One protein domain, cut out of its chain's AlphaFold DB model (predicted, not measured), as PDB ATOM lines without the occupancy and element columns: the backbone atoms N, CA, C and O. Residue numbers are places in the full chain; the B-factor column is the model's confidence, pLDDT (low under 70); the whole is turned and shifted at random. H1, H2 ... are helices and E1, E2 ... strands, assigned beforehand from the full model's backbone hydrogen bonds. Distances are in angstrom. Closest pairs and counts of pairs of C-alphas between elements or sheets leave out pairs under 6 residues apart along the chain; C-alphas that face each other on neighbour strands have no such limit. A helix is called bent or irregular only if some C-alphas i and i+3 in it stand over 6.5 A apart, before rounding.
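AT A GLANCE: This is residues 90 to 156 of the 597 residues of the protein "DUF4185 domain-containing protein" of Armatimonadetes bacterium (UniProt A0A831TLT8). Two helices meet near their ends in an L, and a small two-stranded hairpin, E1 and E2, runs alongside the shorter helix H2, with E1 the nearer strand. The long loop between the strands, residues 132 to 152, folds back toward the longer helix H1, and its residues 149 and 150 pass close by H1. The printed part has 67 residues with two named helices and two named strands, in the order H1, H2, E1, E2; the sheet, order E1 - E2, is antiparallel. The class is mostly helix, though under half of the residues, 31 of 67, are in named elements. The whole is compact and rounded, with a radius of gyration of the C-alphas of 11.7 A and spans of 30 by 25 by 18 A.

HOW THE PARTS SIT: Look first at the sheet, where E1, residues 129 to 131, and E2, residues 153 to 155, form an antiparallel hairpin at 177 degrees. N 130 and O 154 are within hydrogen-bond range at 2.9 A, as are N 154 and O 130 at 2.9 A. The C-alphas of Ser 130 and Thr 154 face each other at 5.3 A. Next find H2, residues 110 to 119: its closest C-alpha pair with E1 is Arg 111 and Trp 131, 6.3 A apart. H2 and E2 are apart. Farther out, H1, residues 92 to 106, touches H2, with the C-alphas of Thr 103 and Leu 110 closest at 6.2 A. Their lines are about perpendicular, at 84 degrees. H1 is apart from both E1 and E2. In H1 and H2 every O i to N i+4 pair is within hydrogen-bond range.

IN THESE COORDINATES: Find C-alpha 129 at (127.229, 131.261, 117.000), where E1 begins; it runs 7.1 A to C-alpha 131. E2 runs 6.3 A from C-alpha 153 to C-alpha 155 at (123.259, 131.832, 115.728). H1 begins at C-alpha 92, at (111.926, 122.803, 127.569), and runs 21.1 A to C-alpha 106. H2 runs 11.9 A from C-alpha 110 to C-alpha 119; it is neither bent nor irregular, but only just: C-alphas 116 and 119 are 6.3 A apart.

THE WHOLE: The two C-alphas farthest apart are those of Gly 123 and Pro 138, at 31.5 A. The link from H1 to H2 is tight, with 3 residues; from H2 to E1 it is short, with 9; from E1 to E2 it is long, with 21. Within that long link, look for a short antiparallel pairing of residues 140 to 141 with residues 144 to 145. The printed part has no cut. Its mean pLDDT is 93.9, and no printed residue is under 70.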
ATOM      1  N   TYR A  90     104.883 120.153 124.623       86.56
ATOM      2  CA  TYR A  90     106.121 120.864 124.325       86.56
ATOM      3  C   TYR A  90     106.841 121.195 125.635       86.56
ATOM      4  O   TYR A  90     106.279 121.868 126.500       86.56
ATOM      5  N   SER A  91     108.070 120.703 125.799       88.00
ATOM      6  CA  SER A  91     108.772 120.714 127.085       88.00
ATOM      7  C   SER A  91     110.233 121.126 126.939       88.00
ATOM      8  O   SER A  91     111.075 120.351 126.479       88.00
ATOM      9  N   ASN A  92     110.547 122.327 127.429       88.50
ATOM     10  CA  ASN A  92     111.926 122.803 127.569       88.50
ATOM     11  C   ASN A  92     112.737 121.921 128.533       88.50
ATOM     12  O   ASN A  92     113.937 121.723 128.340       88.50
ATOM     13  N   ASP A  93     112.086 121.366 129.560       87.31
ATOM     14  CA  ASP A  93     112.722 120.462 130.518       87.31
ATOM     15  C   ASP A  93     113.236 119.188 129.838       87.31
ATOM     16  O   ASP A  93     114.339 118.736 130.151       87.31
ATOM     17  N   THR A  94     112.480 118.651 128.875       87.62
ATOM     18  CA  THR A  94     112.861 117.456 128.108       87.62
ATOM     19  C   THR A  94     114.039 117.744 127.178       87.62
ATOM     20  O   THR A  94     114.951 116.927 127.074       87.62
ATOM     21  N   SER A  95     114.080 118.920 126.541       90.31
ATOM     22  CA  SER A  95     115.234 119.333 125.728       90.31
ATOM     23  C   SER A  95     116.499 119.494 126.569       90.31
ATOM     24  O   SER A  95     117.573 119.059 126.163       90.31
ATOM     25  N   ASN A  96     116.389 120.074 127.764       91.94
ATOM     26  CA  ASN A  96     117.533 120.205 128.665       91.94
ATOM     27  C   ASN A  96     117.986 118.850 129.227       91.94
ATOM     28  O   ASN A  96     119.187 118.613 129.296       91.94
ATOM     29  N   LEU A  97     117.060 117.931 129.523       90.88
ATOM     30  CA  LEU A  97     117.406 116.551 129.879       90.88
ATOM     31  C   LEU A  97     118.178 115.854 128.747       90.88
ATOM     32  O   LEU A  97     119.153 115.157 129.004       90.88
ATOM     33  N   LEU A  98     117.800 116.074 127.483       92.44
ATOM     34  CA  LEU A  98     118.562 115.552 126.347       92.44
ATOM     35  C   LEU A  98     120.000 116.096 126.328       92.44
ATOM     36  O   LEU A  98     120.925 115.329 126.075       92.44
ATOM     37  N   ALA A  99     120.222 117.376 126.637       93.31
ATOM     38  CA  ALA A  99     121.582 117.903 126.784       93.31
ATOM     39  C   ALA A  99     122.342 117.261 127.954       93.31
ATOM     40  O   ALA A  99     123.522 116.953 127.809       93.31
ATOM     41  N   GLU A 100     121.691 116.993 129.086       93.25
ATOM     42  CA  GLU A 100     122.319 116.276 130.205       93.25
ATOM     43  C   GLU A 100     122.770 114.868 129.775       93.25
ATOM     44  O   GLU A 100     123.928 114.497 129.970       93.25
ATOM     45  N   LEU A 101     121.897 114.124 129.088       94.88
ATOM     46  CA  LEU A 101     122.205 112.791 128.559       94.88
ATOM     47  C   LEU A 101     123.330 112.818 127.520       94.88
ATOM     48  O   LEU A 101     124.210 111.959 127.541       94.88
ATOM     49  N   LEU A 102     123.331 113.802 126.618       95.44
ATOM     50  CA  LEU A 102     124.405 113.964 125.638       95.44
ATOM     51  C   LEU A 102     125.729 114.322 126.324       95.44
ATOM     52  O   LEU A 102     126.767 113.802 125.924       95.44
ATOM     53  N   THR A 103     125.701 115.147 127.372       95.62
ATOM     54  CA  THR A 103     126.897 115.500 128.155       95.62
ATOM     55  C   THR A 103     127.492 114.253 128.806       95.62
ATOM     56  O   THR A 103     128.675 113.980 128.629       95.62
ATOM     57  N   LEU A 104     126.666 113.430 129.460       95.12
ATOM     58  CA  LEU A 104     127.093 112.151 130.042       95.12
ATOM     59  C   LEU A 104     127.585 111.156 128.978       95.12
ATOM     60  O   LEU A 104     128.532 110.406 129.212       95.12
ATOM     61  N   ARG A 105     126.965 111.153 127.791       97.19
ATOM     62  CA  ARG A 105     127.344 110.268 126.683       97.19
ATOM     63  C   ARG A 105     128.699 110.630 126.080       97.19
ATOM     64  O   ARG A 105     129.466 109.723 125.759       97.19
ATOM     65  N   TYR A 106     128.954 111.917 125.861       96.81
ATOM     66  CA  TYR A 106     130.184 112.394 125.230       96.81
ATOM     67  C   TYR A 106     131.317 112.631 126.226       96.81
ATOM     68  O   TYR A 106     132.472 112.582 125.814       96.81
ATOM     69  N   ARG A 107     130.999 112.867 127.508       96.81
ATOM     70  CA  ARG A 107     131.954 113.284 128.549       96.81
ATOM     71  C   ARG A 107     132.807 114.484 128.116       96.81
ATOM     72  O   ARG A 107     133.981 114.593 128.447       96.81
ATOM     73  N   GLU A 108     132.192 115.378 127.351       97.00
ATOM     74  CA  GLU A 108     132.798 116.564 126.752       97.00
ATOM     75  C   GLU A 108     131.757 117.689 126.791       97.00
ATOM     76  O   GLU A 108     130.550 117.434 126.736       97.00
ATOM     77  N   ASP A 109     132.216 118.937 126.871       97.00
ATOM     78  CA  ASP A 109     131.344 120.097 126.723       97.00
ATOM     79  C   ASP A 109     130.611 120.041 125.371       97.00
ATOM     80  O   ASP A 109     131.232 120.007 124.305       97.00
ATOM     81  N   LEU A 110     129.274 120.075 125.393       97.44
ATOM     82  CA  LEU A 110     128.463 120.016 124.174       97.44
ATOM     83  C   LEU A 110     128.744 121.153 123.190       97.44
ATOM     84  O   LEU A 110     128.493 120.992 121.993       97.44
ATOM     85  N   ARG A 111     129.289 122.281 123.656       96.75
ATOM     86  CA  ARG A 111     129.781 123.347 122.780       96.75
ATOM     87  C   ARG A 111     130.906 122.833 121.876       96.75
ATOM     88  O   ARG A 111     130.854 123.058 120.668       96.75
ATOM     89  N   GLU A 112     131.866 122.095 122.422       97.62
ATOM     90  CA  GLU A 112     132.980 121.526 121.658       97.62
ATOM     91  C   GLU A 112     132.525 120.373 120.764       97.62
ATOM     92  O   GLU A 112     132.901 120.306 119.589       97.62
ATOM     93  N   VAL A 113     131.609 119.536 121.262       97.50
ATOM     94  CA  VAL A 113     130.979 118.485 120.452       97.50
ATOM     95  C   VAL A 113     130.273 119.091 119.234       97.50
ATOM     96  O   VAL A 113     130.474 118.618 118.113       97.50
ATOM     97  N   PHE A 114     129.478 120.150 119.423       95.88
ATOM     98  CA  PHE A 114     128.790 120.840 118.331       95.88
ATOM     99  C   PHE A 114     129.772 121.506 117.366       95.88
ATOM    100  O   PHE A 114     129.624 121.343 116.152       95.88
ATOM    101  N   ARG A 115     130.795 122.204 117.885       97.38
ATOM    102  CA  ARG A 115     131.834 122.835 117.060       97.38
ATOM    103  C   ARG A 115     132.445 121.815 116.103       97.38
ATOM    104  O   ARG A 115     132.377 121.991 114.891       97.38
ATOM    105  N   ARG A 116     132.964 120.718 116.651       97.31
ATOM    106  CA  ARG A 116     133.726 119.704 115.918       97.31
ATOM    107  C   ARG A 116     132.869 118.845 114.991       97.31
ATOM    108  O   ARG A 116     133.300 118.487 113.898       97.31
ATOM    109  N   ARG A 117     131.666 118.453 115.426       95.56
ATOM    110  CA  ARG A 117     130.822 117.508 114.669       95.56
ATOM    111  C   ARG A 117     129.856 118.179 113.699       95.56
ATOM    112  O   ARG A 117     129.404 117.508 112.775       95.56
ATOM    113  N   VAL A 118     129.532 119.457 113.897       94.75
ATOM    114  CA  VAL A 118     128.508 120.159 113.107       94.75
ATOM    115  C   VAL A 118     129.033 121.476 112.547       94.75
ATOM    116  O   VAL A 118     129.023 121.648 111.332       94.75
ATOM    117  N   ALA A 119     129.508 122.393 113.392       96.62
ATOM    118  CA  ALA A 119     129.854 123.741 112.942       96.62
ATOM    119  C   ALA A 119     131.012 123.733 111.931       96.62
ATOM    120  O   ALA A 119     130.871 124.265 110.832       96.62
ATOM    121  N   GLU A 120     132.121 123.074 112.260       96.62
ATOM    122  CA  GLU A 120     133.308 123.008 111.405       96.62
ATOM    123  C   GLU A 120     133.055 122.288 110.077       96.62
ATOM    124  O   GLU A 120     133.376 122.871 109.039       96.62
ATOM    125  N   PRO A 121     132.415 121.098 110.040       96.94
ATOM    126  CA  PRO A 121     132.045 120.472 108.774       96.94
ATOM    127  C   PRO A 121     131.190 121.367 107.873       96.94
ATOM    128  O   PRO A 121     131.356 121.332 106.656       96.94
ATOM    129  N   LEU A 122     130.312 122.187 108.460       97.06
ATOM    130  CA  LEU A 122     129.460 123.131 107.734       97.06
ATOM    131  C   LEU A 122     130.151 124.467 107.415       97.06
ATOM    132  O   LEU A 122     129.547 125.325 106.773       97.06
ATOM    133  N   GLY A 123     131.397 124.679 107.846       96.75
ATOM    134  CA  GLY A 123     132.097 125.956 107.685       96.75
ATOM    135  C   GLY A 123     131.460 127.106 108.474       96.75
ATOM    136  O   GLY A 123     131.535 128.259 108.051       96.75
ATOM    137  N   ILE A 124     130.792 126.800 109.588       97.88
ATOM    138  CA  ILE A 124     130.251 127.781 110.530       97.88
ATOM    139  C   ILE A 124     131.378 128.196 111.477       97.88
ATOM    140  O   ILE A 124     131.904 127.380 112.235       97.88
ATOM    141  N   VAL A 125     131.740 129.476 111.444       95.50
ATOM    142  CA  VAL A 125     132.871 130.002 112.224       95.50
ATOM    143  C   VAL A 125     132.447 130.425 113.640       95.50
ATOM    144  O   VAL A 125     131.271 130.735 113.852       95.50
ATOM    145  N   PRO A 126     133.371 130.506 114.621       95.19
ATOM    146  CA  PRO A 126     133.038 130.860 116.006       95.19
ATOM    147  C   PRO A 126     132.294 132.193 116.175       95.19
ATOM    148  O   PRO A 126     131.477 132.332 117.073       95.19
ATOM    149  N   SER A 127     132.512 133.172 115.291       96.62
ATOM    150  CA  SER A 127     131.797 134.457 115.338       96.62
ATOM    151  C   SER A 127     130.328 134.373 114.902       96.62
ATOM    152  O   SER A 127     129.601 135.359 115.002       96.62
ATOM    153  N   GLU A 128     129.886 133.241 114.347       97.00
ATOM    154  CA  GLU A 128     128.523 133.062 113.844       97.00
ATOM    155  C   GLU A 128     127.575 132.401 114.852       97.00
ATOM    156  O   GLU A 128     126.379 132.324 114.558       97.00
ATOM    157  N   TRP A 129     128.064 131.930 116.004       97.25
ATOM    158  CA  TRP A 129     127.229 131.261 117.000       97.25
ATOM    159  C   TRP A 129     127.828 131.265 118.413       97.25
ATOM    160  O   TRP A 129     129.026 131.432 118.609       97.25
ATOM    161  N   SER A 130     126.980 131.034 119.410       96.38
ATOM    162  CA  SER A 130     127.385 130.792 120.796       96.38
ATOM    163  C   SER A 130     126.354 129.919 121.500       96.38
ATOM    164  O   SER A 130     125.157 130.066 121.246       96.38
ATOM    165  N   TRP A 131     126.796 129.078 122.437       96.69
ATOM    166  CA  TRP A 131     125.911 128.249 123.258       96.69
ATOM    167  C   TRP A 131     126.147 128.512 124.744       96.69
ATOM    168  O   TRP A 131     127.200 128.162 125.282       96.69
ATOM    169  N   ARG A 132     125.184 129.160 125.407       95.25
ATOM    170  CA  ARG A 132     125.301 129.557 126.819       95.25
ATOM    171  C   ARG A 132     125.198 128.383 127.799       95.25
ATOM    172  O   ARG A 132     124.670 127.319 127.467       95.25
ATOM    173  N   ASP A 133     125.697 128.609 129.012       94.56
ATOM    174  CA  ASP A 133     125.496 127.715 130.157       94.56
ATOM    175  C   ASP A 133     124.005 127.583 130.497       94.56
ATOM    176  O   ASP A 133     123.192 128.478 130.221       94.56
ATOM    177  N   ASN A 134     123.646 126.455 131.106       92.50
ATOM    178  CA  ASN A 134     122.289 126.202 131.553       92.50
ATOM    179  C   ASN A 134     121.895 127.116 132.718       92.50
ATOM    180  O   ASN A 134     122.556 127.133 133.753       92.50
ATOM    181  N   GLN A 135     120.808 127.878 132.549       88.88
ATOM    182  CA  GLN A 135     120.312 128.808 133.571       88.88
ATOM    183  C   GLN A 135     119.354 128.152 134.574       88.88
ATOM    184  O   GLN A 135     119.073 128.737 135.616       88.88
ATOM    185  N   TYR A 136     118.846 126.956 134.266       84.94
ATOM    186  CA  TYR A 136     117.769 126.299 135.018       84.94
ATOM    187  C   TYR A 136     118.157 124.913 135.558       84.94
ATOM    188  O   TYR A 136     117.336 124.233 136.177       84.94
ATOM    189  N   ARG A 137     119.393 124.475 135.308       85.62
ATOM    190  CA  ARG A 137     119.959 123.185 135.726       85.62
ATOM    191  C   ARG A 137     121.278 123.405 136.472       85.62
ATOM    192  O   ARG A 137     121.807 124.517 136.431       85.62
ATOM    193  N   PRO A 138     121.821 122.376 137.153       88.56
ATOM    194  CA  PRO A 138     123.166 122.452 137.714       88.56
ATOM    195  C   PRO A 138     124.169 122.959 136.677       88.56
ATOM    196  O   PRO A 138     124.114 122.564 135.511       88.56
ATOM    197  N   ARG A 139     125.086 123.835 137.105       88.56
ATOM    198  CA  ARG A 139     126.067 124.471 136.209       88.56
ATOM    199  C   ARG A 139     127.012 123.467 135.552       88.56
ATOM    200  O   ARG A 139     127.507 123.733 134.462       88.56
ATOM    201  N   ALA A 140     127.243 122.330 136.204       92.69
ATOM    202  CA  ALA A 140     128.074 121.255 135.694       92.69
ATOM    203  C   ALA A 140     127.469 119.878 135.996       92.69
ATOM    204  O   ALA A 140     126.728 119.710 136.966       92.69
ATOM    205  N   ILE A 141     127.820 118.904 135.163       92.62
ATOM    206  CA  ILE A 141     127.474 117.488 135.280       92.62
ATOM    207  C   ILE A 141     128.801 116.739 135.296       92.62
ATOM    208  O   ILE A 141     129.545 116.812 134.322       92.62
ATOM    209  N   GLU A 142     129.136 116.096 136.416       93.94
ATOM    210  CA  GLU A 142     130.436 115.419 136.595       93.94
ATOM    211  C   GLU A 142     131.641 116.333 136.277       93.94
ATOM    212  O   GLU A 142     132.624 115.923 135.671       93.94
ATOM    213  N   GLY A 143     131.550 117.615 136.655       94.25
ATOM    214  CA  GLY A 143     132.590 118.618 136.391       94.25
ATOM    215  C   GLY A 143     132.573 119.227 134.981       94.25
ATOM    216  O   GLY A 143     133.305 120.180 134.733       94.25
ATOM    217  N   ILE A 144     131.713 118.753 134.075       96.69
ATOM    218  CA  ILE A 144     131.589 119.266 132.700       96.69
ATOM    219  C   ILE A 144     130.504 120.352 132.638       96.69
ATOM    220  O   ILE A 144     129.411 120.120 133.162       96.69
ATOM    221  N   PRO A 145     130.732 121.509 131.984       95.56
ATOM    222  CA  PRO A 145     129.722 122.558 131.844       95.56
ATOM    223  C   PRO A 145     128.395 122.058 131.257       95.56
ATOM    224  O   PRO A 145     128.354 121.442 130.192       95.56
ATOM    225  N   SER A 146     127.289 122.382 131.927       93.38
ATOM    226  CA  SER A 146     125.936 122.078 131.456       93.38
ATOM    227  C   SER A 146     125.462 123.138 130.462       93.38
ATOM    228  O   SER A 146     125.507 124.337 130.747       93.38
ATOM    229  N   ARG A 147     124.978 122.717 129.288       95.56
ATOM    230  CA  ARG A 147     124.531 123.612 128.204       95.56
ATOM    231  C   ARG A 147     123.009 123.673 128.103       95.56
ATOM    232  O   ARG A 147     122.332 122.657 128.240       95.56
ATOM    233  N   GLU A 148     122.446 124.863 127.859       94.56
ATOM    234  CA  GLU A 148     120.985 124.993 127.730       94.56
ATOM    235  C   GLU A 148     120.506 124.652 126.326       94.56
ATOM    236  O   GLU A 148     120.708 125.433 125.396       94.56
ATOM    237  N   PHE A 149     119.819 123.528 126.151       91.50
ATOM    238  CA  PHE A 149     119.355 123.148 124.821       91.50
ATOM    239  C   PHE A 149     118.069 123.871 124.415       91.50
ATOM    240  O   PHE A 149     117.911 124.243 123.258       91.50
ATOM    241  N   ALA A 150     117.166 124.115 125.369       89.75
ATOM    242  CA  ALA A 150     115.838 124.654 125.078       89.75
ATOM    243  C   ALA A 150     115.856 126.064 124.455       89.75
ATOM    244  O   ALA A 150     114.993 126.396 123.647       89.75
ATOM    245  N   SER A 151     116.815 126.915 124.844       88.88
ATOM    246  CA  SER A 151     116.895 128.304 124.359       88.88
ATOM    247  C   SER A 151     118.307 128.911 124.397       88.88
ATOM    248  O   SER A 151     118.474 130.132 124.451       88.88
ATOM    249  N   GLY A 152     119.351 128.076 124.436       91.06
ATOM    250  CA  GLY A 152     120.714 128.530 124.730       91.06
ATOM    251  C   GLY A 152     121.593 128.886 123.537       91.06
ATOM    252  O   GLY A 152     122.697 129.394 123.743       91.06
ATOM    253  N   ILE A 153     121.141 128.623 122.310       93.19
ATOM    254  CA  ILE A 153     121.945 128.839 121.107       93.19
ATOM    255  C   ILE A 153     121.572 130.180 120.477       93.19
ATOM    256  O   ILE A 153     120.430 130.411 120.090       93.19
ATOM    257  N   THR A 154     122.569 131.051 120.342       93.31
ATOM    258  CA  THR A 154     122.503 132.225 119.464       93.31
ATOM    259  C   THR A 154     123.263 131.894 118.192       93.31
ATOM    260  O   THR A 154     124.369 131.366 118.268       93.31
ATOM    261  N   ILE A 155     122.681 132.179 117.029       94.88
ATOM    262  CA  ILE A 155     123.259 131.832 115.728       94.88
ATOM    263  C   ILE A 155     122.884 132.881 114.678       94.88
ATOM    264  O   ILE A 155     121.793 133.452 114.712       94.88
ATOM    265  N   THR A 156     123.783 133.159 113.735       96.25
ATOM    266  CA  THR A 156     123.487 134.053 112.606       96.25
ATOM    267  C   THR A 156     122.561 133.385 111.588       96.25
ATOM    268  O   THR A 156     122.526 132.164 111.449       96.25
TER     269      THR A 156